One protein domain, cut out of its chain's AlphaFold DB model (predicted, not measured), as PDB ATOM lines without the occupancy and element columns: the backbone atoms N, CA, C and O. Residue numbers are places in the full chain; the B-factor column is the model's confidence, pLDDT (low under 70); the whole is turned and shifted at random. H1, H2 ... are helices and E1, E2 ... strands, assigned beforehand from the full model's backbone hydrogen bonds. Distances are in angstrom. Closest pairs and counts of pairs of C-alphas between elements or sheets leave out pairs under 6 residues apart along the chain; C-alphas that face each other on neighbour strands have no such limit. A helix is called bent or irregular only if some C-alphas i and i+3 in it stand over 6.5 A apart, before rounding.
ATOM      1  N   VAL A  13     -52.146  17.785   9.188       64.19
ATOM      2  CA  VAL A  13     -52.750  18.581  10.262       64.19
ATOM      3  C   VAL A  13     -53.832  19.445   9.625       64.19
ATOM      4  O   VAL A  13     -53.523  20.457   8.995       64.19
ATOM      5  N   ILE A  14     -55.092  19.014   9.727       68.31
ATOM      6  CA  ILE A  14     -56.240  19.754   9.213       68.31
ATOM      7  C   ILE A  14     -56.379  20.950  10.147       68.31
ATOM      8  O   ILE A  14     -56.734  20.772  11.314       68.31
ATOM      9  N   PRO A  15     -56.060  22.176   9.698       66.12
ATOM     10  CA  PRO A  15     -56.080  23.303  10.603       66.12
ATOM     11  C   PRO A  15     -57.525  23.560  11.007       66.12
ATOM     12  O   PRO A  15     -58.382  23.665  10.123       66.12
ATOM     13  N   LEU A  16     -57.768  23.710  12.313       70.12
ATOM     14  CA  LEU A  16     -59.097  23.939  12.880       70.12
ATOM     15  C   LEU A  16     -59.877  24.998  12.076       70.12
ATOM     16  O   LEU A  16     -59.275  25.960  11.565       70.12
ATOM     17  N   PRO A  17     -61.204  24.844  11.927       73.19
ATOM     18  CA  PRO A  17     -62.032  25.803  11.205       73.19
ATOM     19  C   PRO A  17     -61.894  27.203  11.814       73.19
ATOM     20  O   PRO A  17     -61.623  27.363  13.002       73.19
ATOM     21  N   ALA A  18     -62.050  28.242  10.987       68.44
ATOM     22  CA  ALA A  18     -61.748  29.623  11.377       68.44
ATOM     23  C   ALA A  18     -62.526  30.115  12.614       68.44
ATOM     24  O   ALA A  18     -62.029  30.991  13.315       68.44
ATOM     25  N   SER A  19     -63.703  29.542  12.885       71.19
ATOM     26  CA  SER A  19     -64.553  29.850  14.043       71.19
ATOM     27  C   SER A  19     -63.988  29.362  15.377       71.19
ATOM     28  O   SER A  19     -64.272  29.961  16.406       71.19
ATOM     29  N   GLN A  20     -63.176  28.302  15.372       75.69
ATOM     30  CA  GLN A  20     -62.579  27.717  16.578       75.69
ATOM     31  C   GLN A  20     -61.173  28.266  16.861       75.69
ATOM     32  O   GLN A  20     -60.523  27.847  17.816       75.69
ATOM     33  N   ARG A  21     -60.675  29.185  16.024       81.00
ATOM     34  CA  ARG A  21     -59.332  29.747  16.182       81.00
ATOM     35  C   ARG A  21     -59.331  30.884  17.182       81.00
ATOM     36  O   ARG A  21     -60.127  31.815  17.077       81.00
ATOM     37  N   THR A  22     -58.373  30.850  18.098       83.12
ATOM     38  CA  THR A  22     -58.183  31.924  19.070       83.12
ATOM     39  C   THR A  22     -57.593  33.165  18.401       83.12
ATOM     40  O   THR A  22     -56.862  33.065  17.412       83.12
ATOM     41  N   PHE A  23     -57.877  34.347  18.951       85.75
ATOM     42  CA  PHE A  23     -57.226  35.588  18.523       85.75
ATOM     43  C   PHE A  23     -55.709  35.531  18.729       85.75
ATOM     44  O   PHE A  23     -55.212  34.769  19.565       85.75
ATOM     45  N   LEU A  24     -54.985  36.345  17.957       85.62
ATOM     46  CA  LEU A  24     -53.534  36.438  18.053       85.62
ATOM     47  C   LEU A  24     -53.133  36.912  19.454       85.62
ATOM     48  O   LEU A  24     -53.562  37.975  19.906       85.62
ATOM     49  N   LYS A  25     -52.298  36.123  20.130       84.56
ATOM     50  CA  LYS A  25     -51.720  36.466  21.434       84.56
ATOM     51  C   LYS A  25     -50.252  36.841  21.271       84.56
ATOM     52  O   LYS A  25     -49.560  36.315  20.402       84.56
ATOM     53  N   GLN A  26     -49.779  37.738  22.132       84.06
ATOM     54  CA  GLN A  26     -48.355  38.043  22.232       84.06
ATOM     55  C   GLN A  26     -47.594  36.791  22.691       84.06
ATOM     56  O   GLN A  26     -48.047  36.086  23.596       84.06
ATOM     57  N   ARG A  27     -46.436  36.523  22.079       83.12
ATOM     58  CA  ARG A  27     -45.539  35.448  22.520       83.12
ATOM     59  C   ARG A  27     -44.954  35.784  23.894       83.12
ATOM     60  O   ARG A  27     -44.465  36.893  24.092       83.12
ATOM     61  N   SER A  28     -45.017  34.832  24.823       80.75
ATOM     62  CA  SER A  28     -44.434  34.949  26.168       80.75
ATOM     63  C   SER A  28     -43.026  34.363  26.261       80.75
ATOM     64  O   SER A  28     -42.259  34.760  27.128       80.75
ATOM     65  N   THR A  29     -42.692  33.414  25.386       82.75
ATOM     66  CA  THR A  29     -41.386  32.754  25.344       82.75
ATOM     67  C   THR A  29     -40.482  33.436  24.332       82.75
ATOM     68  O   THR A  29     -40.901  33.689  23.198       82.75
ATOM     69  N   ASP A  30     -39.237  33.669  24.725       83.69
ATOM     70  CA  ASP A  30     -38.193  34.108  23.811       83.69
ATOM     71  C   ASP A  30     -37.757  32.960  22.879       83.69
ATOM     72  O   ASP A  30     -37.732  31.792  23.278       83.69
ATOM     73  N   LEU A  31     -37.450  33.285  21.621       82.38
ATOM     74  CA  LEU A  31     -37.093  32.319  20.579       82.38
ATOM     75  C   LEU A  31     -35.601  31.952  20.583       82.38
ATOM     76  O   LEU A  31     -35.223  31.057  19.829       82.38
ATOM     77  N   GLN A  32     -34.786  32.584  21.435       81.50
ATOM     78  CA  GLN A  32     -33.368  32.270  21.662       81.50
ATOM     79  C   GLN A  32     -32.595  31.986  20.360       81.50
ATOM     80  O   GLN A  32     -32.065  30.891  20.155       81.50
ATOM     81  N   LEU A  33     -32.550  32.980  19.468       83.94
ATOM     82  CA  LEU A  33     -31.847  32.881  18.181       83.94
ATOM     83  C   LEU A  33     -30.319  32.881  18.344       83.94
ATOM     84  O   LEU A  33     -29.601  32.409  17.470       83.94
ATOM     85  N   ASP A  34     -29.836  33.321  19.504       85.12
ATOM     86  CA  ASP A  34     -28.413  33.541  19.762       85.12
ATOM     87  C   ASP A  34     -27.647  32.271  20.165       85.12
ATOM     88  O   ASP A  34     -26.422  32.269  20.263       85.12
ATOM     89  N   ARG A  35     -28.351  31.154  20.395       83.31
ATOM     90  CA  ARG A  35     -27.778  29.908  20.951       83.31
ATOM     91  C   ARG A  35     -26.622  29.326  20.138       83.31
ATOM     92  O   ARG A  35     -25.759  28.650  20.708       83.31
ATOM     93  N   ASP A  36     -26.646  29.540  18.829       79.25
ATOM     94  CA  ASP A  36     -25.702  28.966  17.871       79.25
ATOM     95  C   ASP A  36     -24.754  30.014  17.259       79.25
ATOM     96  O   ASP A  36     -24.027  29.711  16.313       79.25
ATOM     97  N   LEU A  37     -24.697  31.226  17.824       85.31
ATOM     98  CA  LEU A  37     -23.708  32.226  17.421       85.31
ATOM     99  C   LEU A  37     -22.289  31.748  17.766       85.31
ATOM    100  O   LEU A  37     -22.036  31.226  18.850       85.31
ATOM    101  N   GLY A  38     -21.363  31.899  16.815       85.12
ATOM    102  CA  GLY A  38     -19.950  31.541  16.982       85.12
ATOM    103  C   GLY A  38     -19.636  30.038  16.992       85.12
ATOM    104  O   GLY A  38     -18.473  29.668  17.128       85.12
ATOM    105  N   LYS A  39     -20.631  29.156  16.827       85.88
ATOM    106  CA  LYS A  39     -20.428  27.698  16.812       85.88
ATOM    107  C   LYS A  39     -20.387  27.175  15.378       85.88
ATOM    108  O   LYS A  39     -21.373  27.264  14.651       85.88
ATOM    109  N   SER A  40     -19.277  26.557  14.985       84.25
ATOM    110  CA  SER A  40     -19.192  25.792  13.739       84.25
ATOM    111  C   SER A  40     -19.674  24.356  13.980       84.25
ATOM    112  O   SER A  40     -19.233  23.672  14.902       84.25
ATOM    113  N   LYS A  41     -20.625  23.884  13.167       82.38
ATOM    114  CA  LYS A  41     -21.104  22.492  13.192       82.38
ATOM    115  C   LYS A  41     -20.902  21.884  11.811       82.38
ATOM    116  O   LYS A  41     -21.356  22.448  10.817       82.38
ATOM    117  N   VAL A  42     -20.240  20.731  11.748       86.06
ATOM    118  CA  VAL A  42     -20.070  19.982  10.496       86.06
ATOM    119  C   VAL A  42     -21.358  19.219  10.207       86.06
ATOM    120  O   VAL A  42     -21.786  18.371  10.988       86.06
ATOM    121  N   ILE A  43     -21.995  19.537   9.082       85.50
ATOM    122  CA  ILE A  43     -23.268  18.942   8.676       85.50
ATOM    123  C   ILE A  43     -22.981  17.836   7.658       85.50
ATOM    124  O   ILE A  43     -22.518  18.110   6.554       85.50
ATOM    125  N   THR A  44     -23.286  16.586   8.010       88.00
ATOM    126  CA  THR A  44     -23.235  15.441   7.085       88.00
ATOM    127  C   THR A  44     -24.631  15.107   6.544       88.00
ATOM    128  O   THR A  44     -25.646  15.510   7.118       88.00
ATOM    129  N   GLN A  45     -24.711  14.341   5.449       81.31
ATOM    130  CA  GLN A  45     -25.987  13.956   4.815       81.31
ATOM    131  C   GLN A  45     -26.911  13.117   5.719       81.31
ATOM    132  O   GLN A  45     -28.115  13.067   5.484       81.31
ATOM    133  N   HIS A  46     -26.368  12.489   6.766       80.50
ATOM    134  CA  HIS A  46     -27.120  11.669   7.721       80.50
ATOM    135  C   HIS A  46     -27.589  12.439   8.965       80.50
ATOM    136  O   HIS A  46     -28.219  11.854   9.846       80.50
ATOM    137  N   THR A  47     -27.294  13.737   9.065       80.88
ATOM    138  CA  THR A  47     -27.759  14.550  10.195       80.88
ATOM    139  C   THR A  47     -29.283  14.685  10.189       80.88
ATOM    140  O   THR A  47     -29.920  14.873   9.152       80.88
ATOM    141  N   ILE A  48     -29.895  14.566  11.371       81.25
ATOM    142  CA  ILE A  48     -31.347  14.711  11.534       81.25
ATOM    143  C   ILE A  48     -31.720  16.155  11.160       81.25
ATOM    144  O   ILE A  48     -31.067  17.088  11.613       81.25
ATOM    145  N   LYS A  49     -32.801  16.354  10.393       79.38
ATOM    146  CA  LYS A  49     -33.283  17.670   9.915       79.38
ATOM    147  C   LYS A  49     -33.242  18.838  10.930       79.38
ATOM    148  O   LYS A  49     -32.821  19.908  10.519       79.38
ATOM    149  N   PRO A  50     -33.631  18.701  12.218       79.62
ATOM    150  CA  PRO A  50     -33.530  19.796  13.192       79.62
ATOM    151  C   PRO A  50     -32.094  20.128  13.623       79.62
ATOM    152  O   PRO A  50     -31.858  21.197  14.169       79.62
ATOM    153  N   SER A  51     -31.152  19.208  13.416       79.69
ATOM    154  CA  SER A  51     -29.723  19.385  13.698       79.69
ATOM    155  C   SER A  51     -28.920  19.740  12.444       79.69
ATOM    156  O   SER A  51     -27.711  19.962  12.524       79.69
ATOM    157  N   GLN A  52     -29.575  19.768  11.286       79.88
ATOM    158  CA  GLN A  52     -29.012  20.291  10.058       79.88
ATOM    159  C   GLN A  52     -29.012  21.819  10.228       79.88
ATOM    160  O   GLN A  52     -30.054  22.394  10.524       79.88
ATOM    161  N   GLY A  53     -27.840  22.456  10.191       82.12
ATOM    162  CA  GLY A  53     -27.665  23.848  10.631       82.12
ATOM    163  C   GLY A  53     -28.712  24.830  10.084       82.12
ATOM    164  O   GLY A  53     -29.126  24.741   8.926       82.12
ATOM    165  N   GLY A  54     -29.133  25.759  10.943       87.56
ATOM    166  CA  GLY A  54     -30.233  26.694  10.708       87.56
ATOM    167  C   GLY A  54     -31.267  26.655  11.839       87.56
ATOM    168  O   GLY A  54     -31.089  25.979  12.850       87.56
ATOM    169  N   TYR A  55     -32.367  27.377  11.654       89.12
ATOM    170  CA  TYR A  55     -33.498  27.434  12.573       89.12
ATOM    171  C   TYR A  55     -34.568  26.413  12.177       89.12
ATOM    172  O   TYR A  55     -35.042  26.381  11.037       89.12
ATOM    173  N   TRP A  56     -34.978  25.577  13.131       90.62
ATOM    174  CA  TRP A  56     -35.983  24.539  12.917       90.62
ATOM    175  C   TRP A  56     -37.344  24.937  13.490       90.62
ATOM    176  O   TRP A  56     -37.469  25.245  14.674       90.62
ATOM    177  N   CYS A  57     -38.392  24.855  12.666       89.56
ATOM    178  CA  CYS A  57     -39.772  25.045  13.104       89.56
ATOM    179  C   CYS A  57     -40.477  23.694  13.296       89.56
ATOM    180  O   CYS A  57     -40.726  22.973  12.329       89.56
ATOM    181  N   SER A  58     -40.872  23.369  14.531       87.44
ATOM    182  CA  SER A  58     -41.572  22.115  14.866       87.44
ATOM    183  C   SER A  58     -43.000  22.033  14.319       87.44
ATOM    184  O   SER A  58     -43.481  20.946  14.022       87.44
ATOM    185  N   VAL A  59     -43.668  23.177  14.152       86.88
ATOM    186  CA  VAL A  59     -45.069  23.264  13.699       86.88
ATOM    187  C   VAL A  59     -45.199  23.052  12.188       86.88
ATOM    188  O   VAL A  59     -46.196  22.511  11.707       86.88
ATOM    189  N   CYS A  60     -44.212  23.523  11.428       87.00
ATOM    190  CA  CYS A  60     -44.213  23.469   9.967       87.00
ATOM    191  C   CYS A  60     -43.273  22.394   9.404       87.00
ATOM    192  O   CYS A  60     -43.277  22.190   8.192       87.00
ATOM    193  N   GLU A  61     -42.482  21.737  10.259       88.31
ATOM    194  CA  GLU A  61     -41.470  20.734   9.896       88.31
ATOM    195  C   GLU A  61     -40.509  21.225   8.790       88.31
ATOM    196  O   GLU A  61     -40.162  20.490   7.863       88.31
ATOM    197  N   CYS A  62     -40.080  22.490   8.876       87.81
ATOM    198  CA  CYS A  62     -39.192  23.121   7.901       87.81
ATOM    199  C   CYS A  62     -37.934  23.707   8.550       87.81
ATOM    200  O   CYS A  62     -37.978  24.248   9.659       87.81
ATOM    201  N   LEU A  63     -36.835  23.636   7.802       90.00
ATOM    202  CA  LEU A  63     -35.556  24.245   8.137       90.00
ATOM    203  C   LEU A  63     -35.435  25.589   7.425       90.00
ATOM    204  O   LEU A  63     -35.638  25.676   6.212       90.00
ATOM    205  N   ILE A  64     -35.096  26.625   8.184       90.19
ATOM    206  CA  ILE A  64     -34.924  27.990   7.699       90.19
ATOM    207  C   ILE A  64     -33.505  28.427   8.029       90.19
ATOM    208  O   ILE A  64     -33.056  28.297   9.159       90.19
ATOM    209  N   LYS A  65     -32.775  28.909   7.028       88.12
ATOM    210  CA  LYS A  65     -31.332  29.162   7.152       88.12
ATOM    211  C   LYS A  65     -31.002  30.511   7.791       88.12
ATOM    212  O   LYS A  65     -29.931  30.657   8.358       88.12
ATOM    213  N   ASP A  66     -31.917  31.466   7.690       90.75
ATOM    214  CA  ASP A  66     -31.730  32.843   8.139       90.75
ATOM    215  C   ASP A  66     -32.659  33.174   9.316       90.75
ATOM    216  O   ASP A  66     -33.783  32.669   9.401       90.75
ATOM    217  N   SER A  67     -32.186  34.016  10.230       88.44
ATOM    218  CA  SER A  67     -32.911  34.432  11.431       88.44
ATOM    219  C   SER A  67     -34.085  35.342  11.083       88.44
ATOM    220  O   SER A  67     -35.181  35.158  11.618       88.44
ATOM    221  N   ALA A  68     -33.901  36.266  10.134       91.25
ATOM    222  CA  ALA A  68     -34.960  37.162   9.676       91.25
ATOM    223  C   ALA A  68     -36.098  36.375   9.009       91.25
ATOM    224  O   ALA A  68     -37.269  36.525   9.372       91.25
ATOM    225  N   ALA A  69     -35.748  35.445   8.117       92.06
ATOM    226  CA  ALA A  69     -36.712  34.547   7.488       92.06
ATOM    227  C   ALA A  69     -37.424  33.638   8.507       92.06
ATOM    228  O   ALA A  69     -38.607  33.330   8.348       92.06
ATOM    229  N   TYR A  70     -36.736  33.206   9.572       91.69
ATOM    230  CA  TYR A  70     -37.351  32.401  10.627       91.69
ATOM    231  C   TYR A  70     -38.367  33.215  11.438       91.69
ATOM    232  O   TYR A  70     -39.476  32.740  11.693       91.69
ATOM    233  N   LEU A  71     -38.054  34.470  11.767       90.31
ATOM    234  CA  LEU A  71     -38.993  35.377  12.431       90.31
ATOM    235  C   LEU A  71     -40.234  35.653  11.574       90.31
ATOM    236  O   LEU A  71     -41.360  35.596  12.081       90.31
ATOM    237  N   GLU A  72     -40.054  35.901  10.276       91.38
ATOM    238  CA  GLU A  72     -41.170  36.062   9.342       91.38
ATOM    239  C   GLU A  72     -42.006  34.779   9.245       91.38
ATOM    240  O   GLU A  72     -43.237  34.829   9.280       91.38
ATOM    241  N   HIS A  73     -41.358  33.614   9.211       91.75
ATOM    242  CA  HIS A  73     -42.040  32.328   9.160       91.75
ATOM    243  C   HIS A  73     -42.932  32.077  10.378       91.75
ATOM    244  O   HIS A  73     -44.091  31.690  10.212       91.75
ATOM    245  N   VAL A  74     -42.420  32.309  11.592       90.25
ATOM    246  CA  VAL A  74     -43.193  32.134  12.833       90.25
ATOM    247  C   VAL A  74     -44.358  33.135  12.884       90.25
ATOM    248  O   VAL A  74     -45.429  32.826  13.399       90.25
ATOM    249  N   ASN A  75     -44.204  34.320  12.290       88.94
ATOM    250  CA  ASN A  75     -45.288  35.299  12.143       88.94
ATOM    251  C   ASN A  75     -46.220  35.024  10.948       88.94
ATOM    252  O   ASN A  75     -47.241  35.696  10.778       88.94
ATOM    253  N   GLY A  76     -45.894  34.034  10.120       89.44
ATOM    254  CA  GLY A  76     -46.601  33.733   8.889       89.44
ATOM    255  C   GLY A  76     -48.003  33.167   9.123       89.44
ATOM    256  O   GLY A  76     -48.275  32.425  10.069       89.44
ATOM    257  N   ARG A  77     -48.915  33.444   8.181       87.38
ATOM    258  CA  ARG A  77     -50.313  32.966   8.231       87.38
ATOM    259  C   ARG A  77     -50.421  31.443   8.327       87.38
ATOM    260  O   ARG A  77     -51.333  30.944   8.978       87.38
ATOM    261  N   ARG A  78     -49.514  30.708   7.673       88.19
ATOM    262  CA  ARG A  78     -49.484  29.236   7.690       88.19
ATOM    263  C   ARG A  78     -49.095  28.697   9.066       88.19
ATOM    264  O   ARG A  78     -49.787  27.826   9.577       88.19
ATOM    265  N   HIS A  79     -48.043  29.249   9.668       89.25
ATOM    266  CA  HIS A  79     -47.586  28.853  10.997       89.25
ATOM    267  C   HIS A  79     -48.666  29.124  12.054       89.25
ATOM    268  O   HIS A  79     -49.087  28.214  12.765       89.25
ATOM    269  N   ASN A  80     -49.221  30.340  12.059       88.25
ATOM    270  CA  ASN A  80     -50.282  30.724  12.993       88.25
ATOM    271  C   ASN A  80     -51.569  29.914  12.799       88.25
ATOM    272  O   ASN A  80     -52.229  29.555  13.773       88.25
ATOM    273  N   ARG A  81     -51.894  29.540  11.556       86.81
ATOM    274  CA  ARG A  81     -53.017  28.646  11.249       86.81
ATOM    275  C   ARG A  81     -52.819  27.244  11.831       86.81
ATOM    276  O   ARG A  81     -53.787  26.683  12.336       86.81
ATOM    277  N   ASN A  82     -51.603  26.705  11.780       85.44
ATOM    278  CA  ASN A  82     -51.281  25.397  12.356       85.44
ATOM    279  C   ASN A  82     -51.257  25.430  13.894       85.44
ATOM    280  O   ASN A  82     -51.637  24.452  14.522       85.44
ATOM    281  N   LEU A  83     -50.893  26.570  14.491       85.38
ATOM    282  CA  LEU A  83     -51.015  26.818  15.934       85.38
ATOM    283  C   LEU A  83     -52.468  27.001  16.412       85.38
ATOM    284  O   LEU A  83     -52.707  27.099  17.612       85.38
ATOM    285  N   GLY A  84     -53.442  27.089  15.499       85.06
ATOM    286  CA  GLY A  84     -54.843  27.338  15.852       85.06
ATOM    287  C   GLY A  84     -55.157  28.805  16.169       85.06
ATOM    288  O   GLY A  84     -56.230  29.102  16.689       85.06
ATOM    289  N   MET A  85     -54.262  29.735  15.823       84.75
ATOM    290  CA  MET A  85     -54.482  31.173  15.968       84.75
ATOM    291  C   MET A  85     -54.968  31.804  14.659       84.75
ATOM    292  O   MET A  85     -54.661  31.363  13.547       84.75
ATOM    293  N   ASN A  86     -55.733  32.883  14.782       82.50
ATOM    294  CA  ASN A  86     -56.053  33.772  13.675       82.50
ATOM    295  C   ASN A  86     -55.171  35.023  13.753       82.50
ATOM    296  O   ASN A  86     -54.945  35.542  14.836       82.50
ATOM    297  N   MET A  87     -54.756  35.577  12.610       80.88
ATOM    298  CA  MET A  87     -54.002  36.842  12.536       80.88
ATOM    299  C   MET A  87     -54.821  38.079  12.949       80.88
ATOM    300  O   MET A  87     -54.354  39.206  12.821       80.88
ATOM    301  N   LYS A  88     -56.066  37.890  13.399       84.25
ATOM    302  CA  LYS A  88     -56.917  38.962  13.911       84.25
ATOM    303  C   LYS A  88     -56.618  39.170  15.393       84.25
ATOM    304  O   LYS A  88     -56.583  38.207  16.160       84.25
ATOM    305  N   VAL A  89     -56.432  40.426  15.776       85.75
ATOM    306  CA  VAL A  89     -56.277  40.846  17.172       85.75
ATOM    307  C   VAL A  89     -57.660  41.147  17.757       85.75
ATOM    308  O   VAL A  89     -58.569  41.567  17.037       85.75
ATOM    309  N   GLU A  90     -57.825  40.898  19.054       86.38
ATOM    310  CA  GLU A  90     -59.026  41.280  19.799       86.38
ATOM    311  C   GLU A  90     -59.179  42.810  19.809       86.38
ATOM    312  O   GLU A  90     -58.212  43.541  20.032       86.38
ATOM    313  N   LYS A  91     -60.396  43.312  19.573       86.06
ATOM    314  CA  LYS A  91     -60.690  44.738  19.743       86.06
ATOM    315  C   LYS A  91     -60.857  45.019  21.229       86.06
ATOM    316  O   LYS A  91     -61.750  44.467  21.862       86.06
ATOM    317  N   ILE A  92     -59.994  45.869  21.769       87.06
ATOM    318  CA  ILE A  92     -59.926  46.166  23.197       87.06
ATOM    319  C   ILE A  92     -60.469  47.579  23.460       87.06
ATOM    320  O   ILE A  92     -60.193  48.496  22.688       87.06
ATOM    321  N   GLY A  93     -61.249  47.746  24.536       91.69
ATOM    322  CA  GLY A  93     -61.766  49.043  24.994       91.69
ATOM    323  C   GLY A  93     -60.723  49.904  25.724       91.69
ATOM    324  O   GLY A  93     -59.645  49.432  26.083       91.69
ATOM    325  N   VAL A  94     -61.059  51.175  25.971       92.44
ATOM    326  CA  VAL A  94     -60.138  52.175  26.552       92.44
ATOM    327  C   VAL A  94     -59.645  51.827  27.961       92.44
ATOM    328  O   VAL A  94     -58.495  52.121  28.287       92.44
ATOM    329  N   ASP A  95     -60.453  51.149  28.774       90.12
ATOM    330  CA  ASP A  95     -60.111  50.856  30.173       90.12
ATOM    331  C   ASP A  95     -58.950  49.857  30.294       90.12
ATOM    332  O   ASP A  95     -57.993  50.089  31.030       90.12
ATOM    333  N   ARG A  96     -58.947  48.804  29.467       87.88
ATOM    334  CA  ARG A  96     -57.857  47.811  29.417       87.88
ATOM    335  C   ARG A  96     -56.556  48.406  28.871       87.88
ATOM    336  O   ARG A  96     -55.472  47.941  29.220       87.88
ATOM    337  N   VAL A  97     -56.634  49.447  28.035       89.19
ATOM    338  CA  VAL A  97     -55.445  50.191  27.583       89.19
ATOM    339  C   VAL A  97     -54.859  51.012  28.730       89.19
ATOM    340  O   VAL A  97     -53.646  50.976  28.924       89.19
ATOM    341  N   ARG A  98     -55.697  51.697  29.521       92.12
ATOM    342  CA  ARG A  98     -55.250  52.456  30.704       92.12
ATOM    343  C   ARG A  98     -54.548  51.549  31.712       92.12
ATOM    344  O   ARG A  98     -53.401  51.815  32.058       92.12
ATOM    345  N   GLU A  99     -55.166  50.424  32.066       92.75
ATOM    346  CA  GLU A  99     -54.571  49.431  32.969       92.75
ATOM    347  C   GLU A  99     -53.230  48.901  32.430       92.75
ATOM    348  O   GLU A  99     -52.235  48.802  33.157       92.75
ATOM    349  N   LYS A 100     -53.155  48.605  31.124       88.38
ATOM    350  CA  LYS A 100     -51.916  48.118  30.512       88.38
ATOM    351  C   LYS A 100     -50.814  49.176  30.547       88.38
ATOM    352  O   LYS A 100     -49.685  48.835  30.902       88.38
ATOM    353  N   LEU A 101     -51.128  50.429  30.226       91.69
ATOM    354  CA  LEU A 101     -50.180  51.543  30.275       91.69
ATOM    355  C   LEU A 101     -49.682  51.798  31.699       91.69
ATOM    356  O   LEU A 101     -48.485  51.994  31.893       91.69
ATOM    357  N   GLU A 102     -50.556  51.726  32.699       92.56
ATOM    358  CA  GLU A 102     -50.156  51.810  34.104       92.56
ATOM    359  C   GLU A 102     -49.243  50.651  34.507       92.56
ATOM    360  O   GLU A 102     -48.217  50.872  35.149       92.56
ATOM    361  N   SER A 103     -49.551  49.421  34.084       89.31
ATOM    362  CA  SER A 103     -48.690  48.262  34.349       89.31
ATOM    363  C   SER A 103     -47.314  48.394  33.686       89.31
ATOM    364  O   SER A 103     -46.307  47.999  34.271       89.31
ATOM    365  N   MET A 104     -47.252  48.978  32.484       87.44
ATOM    366  CA  MET A 104     -45.997  49.231  31.775       87.44
ATOM    367  C   MET A 104     -45.192  50.330  32.460       87.44
ATOM    368  O   MET A 104     -44.004  50.130  32.681       87.44
ATOM    369  N   ARG A 105     -45.842  51.427  32.873       89.62
ATOM    370  CA  ARG A 105     -45.210  52.500  33.654       89.62
ATOM    371  C   ARG A 105     -44.660  51.988  34.978       89.62
ATOM    372  O   ARG A 105     -43.539  52.319  35.325       89.62
ATOM    373  N   LYS A 106     -45.405  51.143  35.698       87.75
ATOM    374  CA  LYS A 106     -44.931  50.510  36.940       87.75
ATOM    375  C   LYS A 106     -43.725  49.601  36.695       87.75
ATOM    376  O   LYS A 106     -42.803  49.611  37.494       87.75
ATOM    377  N   ARG A 107     -43.704  48.845  35.591       82.81
ATOM    378  CA  ARG A 107     -42.554  48.001  35.216       82.81
ATOM    379  C   ARG A 107     -41.333  48.809  34.786       82.81
ATOM    380  O   ARG A 107     -40.232  48.404  35.109       82.81
ATOM    381  N   SER A 108     -41.517  49.921  34.075       75.50
ATOM    382  CA  SER A 108     -40.412  50.802  33.677       75.50
ATOM    383  C   SER A 108     -39.920  51.695  34.815       75.50
ATOM    384  O   SER A 108     -38.790  52.157  34.773       75.50
ATOM    385  N   ALA A 109     -40.785  51.988  35.792       74.50
ATOM    386  CA  ALA A 109     -40.454  52.774  36.974       74.50
ATOM    387  C   ALA A 109     -39.860  51.930  38.103       74.50
ATOM    388  O   ALA A 109     -39.295  52.507  39.026       74.50
ATOM    389  N   GLN A 110     -39.966  50.594  38.049       65.31
ATOM    390  CA  GLN A 110     -39.029  49.785  38.815       65.31
ATOM    391  C   GLN A 110     -37.648  50.094  38.246       65.31
ATOM    392  O   GLN A 110     -37.437  49.846  37.054       65.31
TER     393      GLN A 110
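What this domain is: This is residues 13 to 110 of the 196 residues of the protein "Hypothetical protein" of Alexandrium andersonii (UniProt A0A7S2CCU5). A small core of a two-strand hairpin, E1 and E2, with the helix H2 packed beside it by its residues 67 to 74, sits in a loose frame of long unnamed stretches; the short helix H3 follows H2 at a steep angle, and residues 92 to 110, with the long helix H4, stick out as a free arm. Residues 37 to 54 make a wide loop beyond the hairpin, far from H4. The printed part has 98 residues, with four named helices and two named strands in the order H1, E1, E2, H2, H3, H4; E1 and E2 form an antiparallel sheet. The class is mostly helix, though under half of the residues, 41 of 98, are in named elements. The whole is loose, with a radius of gyration of the C-alphas of 18.3 A, and flat, spanning 56 by 41 by 15 A.

How they stand to each other: Start at Val 13 and go past residues 13 to 32, which hold no named element, to H1, residues 33 to 36. Next look at E1, residues 55 to 57, and E2, residues 62 to 64, a hairpin of antiparallel neighbours at 152 degrees; N 55 and O 64 are 2.7 A apart and N 64 and O 55 are 2.9 A apart, both within hydrogen-bond range. Then comes H2, residues 67 to 75, whose closest C-alphas to E1 are those of Tyr 70 and Tyr 55, 6.6 A apart, and to E2 those of Tyr 70 and Ile 64, 5.8 A apart. H1 and H2 are close but not clearly touching, with the C-alphas of Leu 33 and Ser 67 closest at 7.0 A. H3, residues 77 to 82, is close to H2 but not clearly touching, the closest C-alphas being those of His 73 and His 79 at 6.8 A; the two run the same way at a steep tilt of 64 degrees. H4, residues 94 to 109, is apart from H1, H2, H3, E1 and E2. In H2, H3 and H4 every O i to N i+4 pair is within hydrogen-bond range; H1 is too short for such a pair, and its one O i to N i+3 pair is not within range.

Where its parts are: Find C-alpha 33 at (-31.847, 32.881, 18.181), where H1 begins; H1 is irregular, with C-alphas 33 and 36 lying 7.3 A apart. E1 is 6.7 A long and E2 6.5 A. H2 starts at C-alpha 67, (-32.911, 34.432, 11.431), and runs 12.4 A; H3 runs 8.7 A. H4 runs 22.3 A to C-alpha 109 at (-40.454, 52.774, 36.974).

The domain as a whole: Look for the two C-alphas farthest apart at Gln 45 and Asp 95, 56.3 A. The printed part has no cut. The links H1 to E1, of 18 residues, and H3 to H4, of 11, are long. The mean pLDDT of the printed part is 84.6; residues 13 to 15, 18 and 110 are under 70.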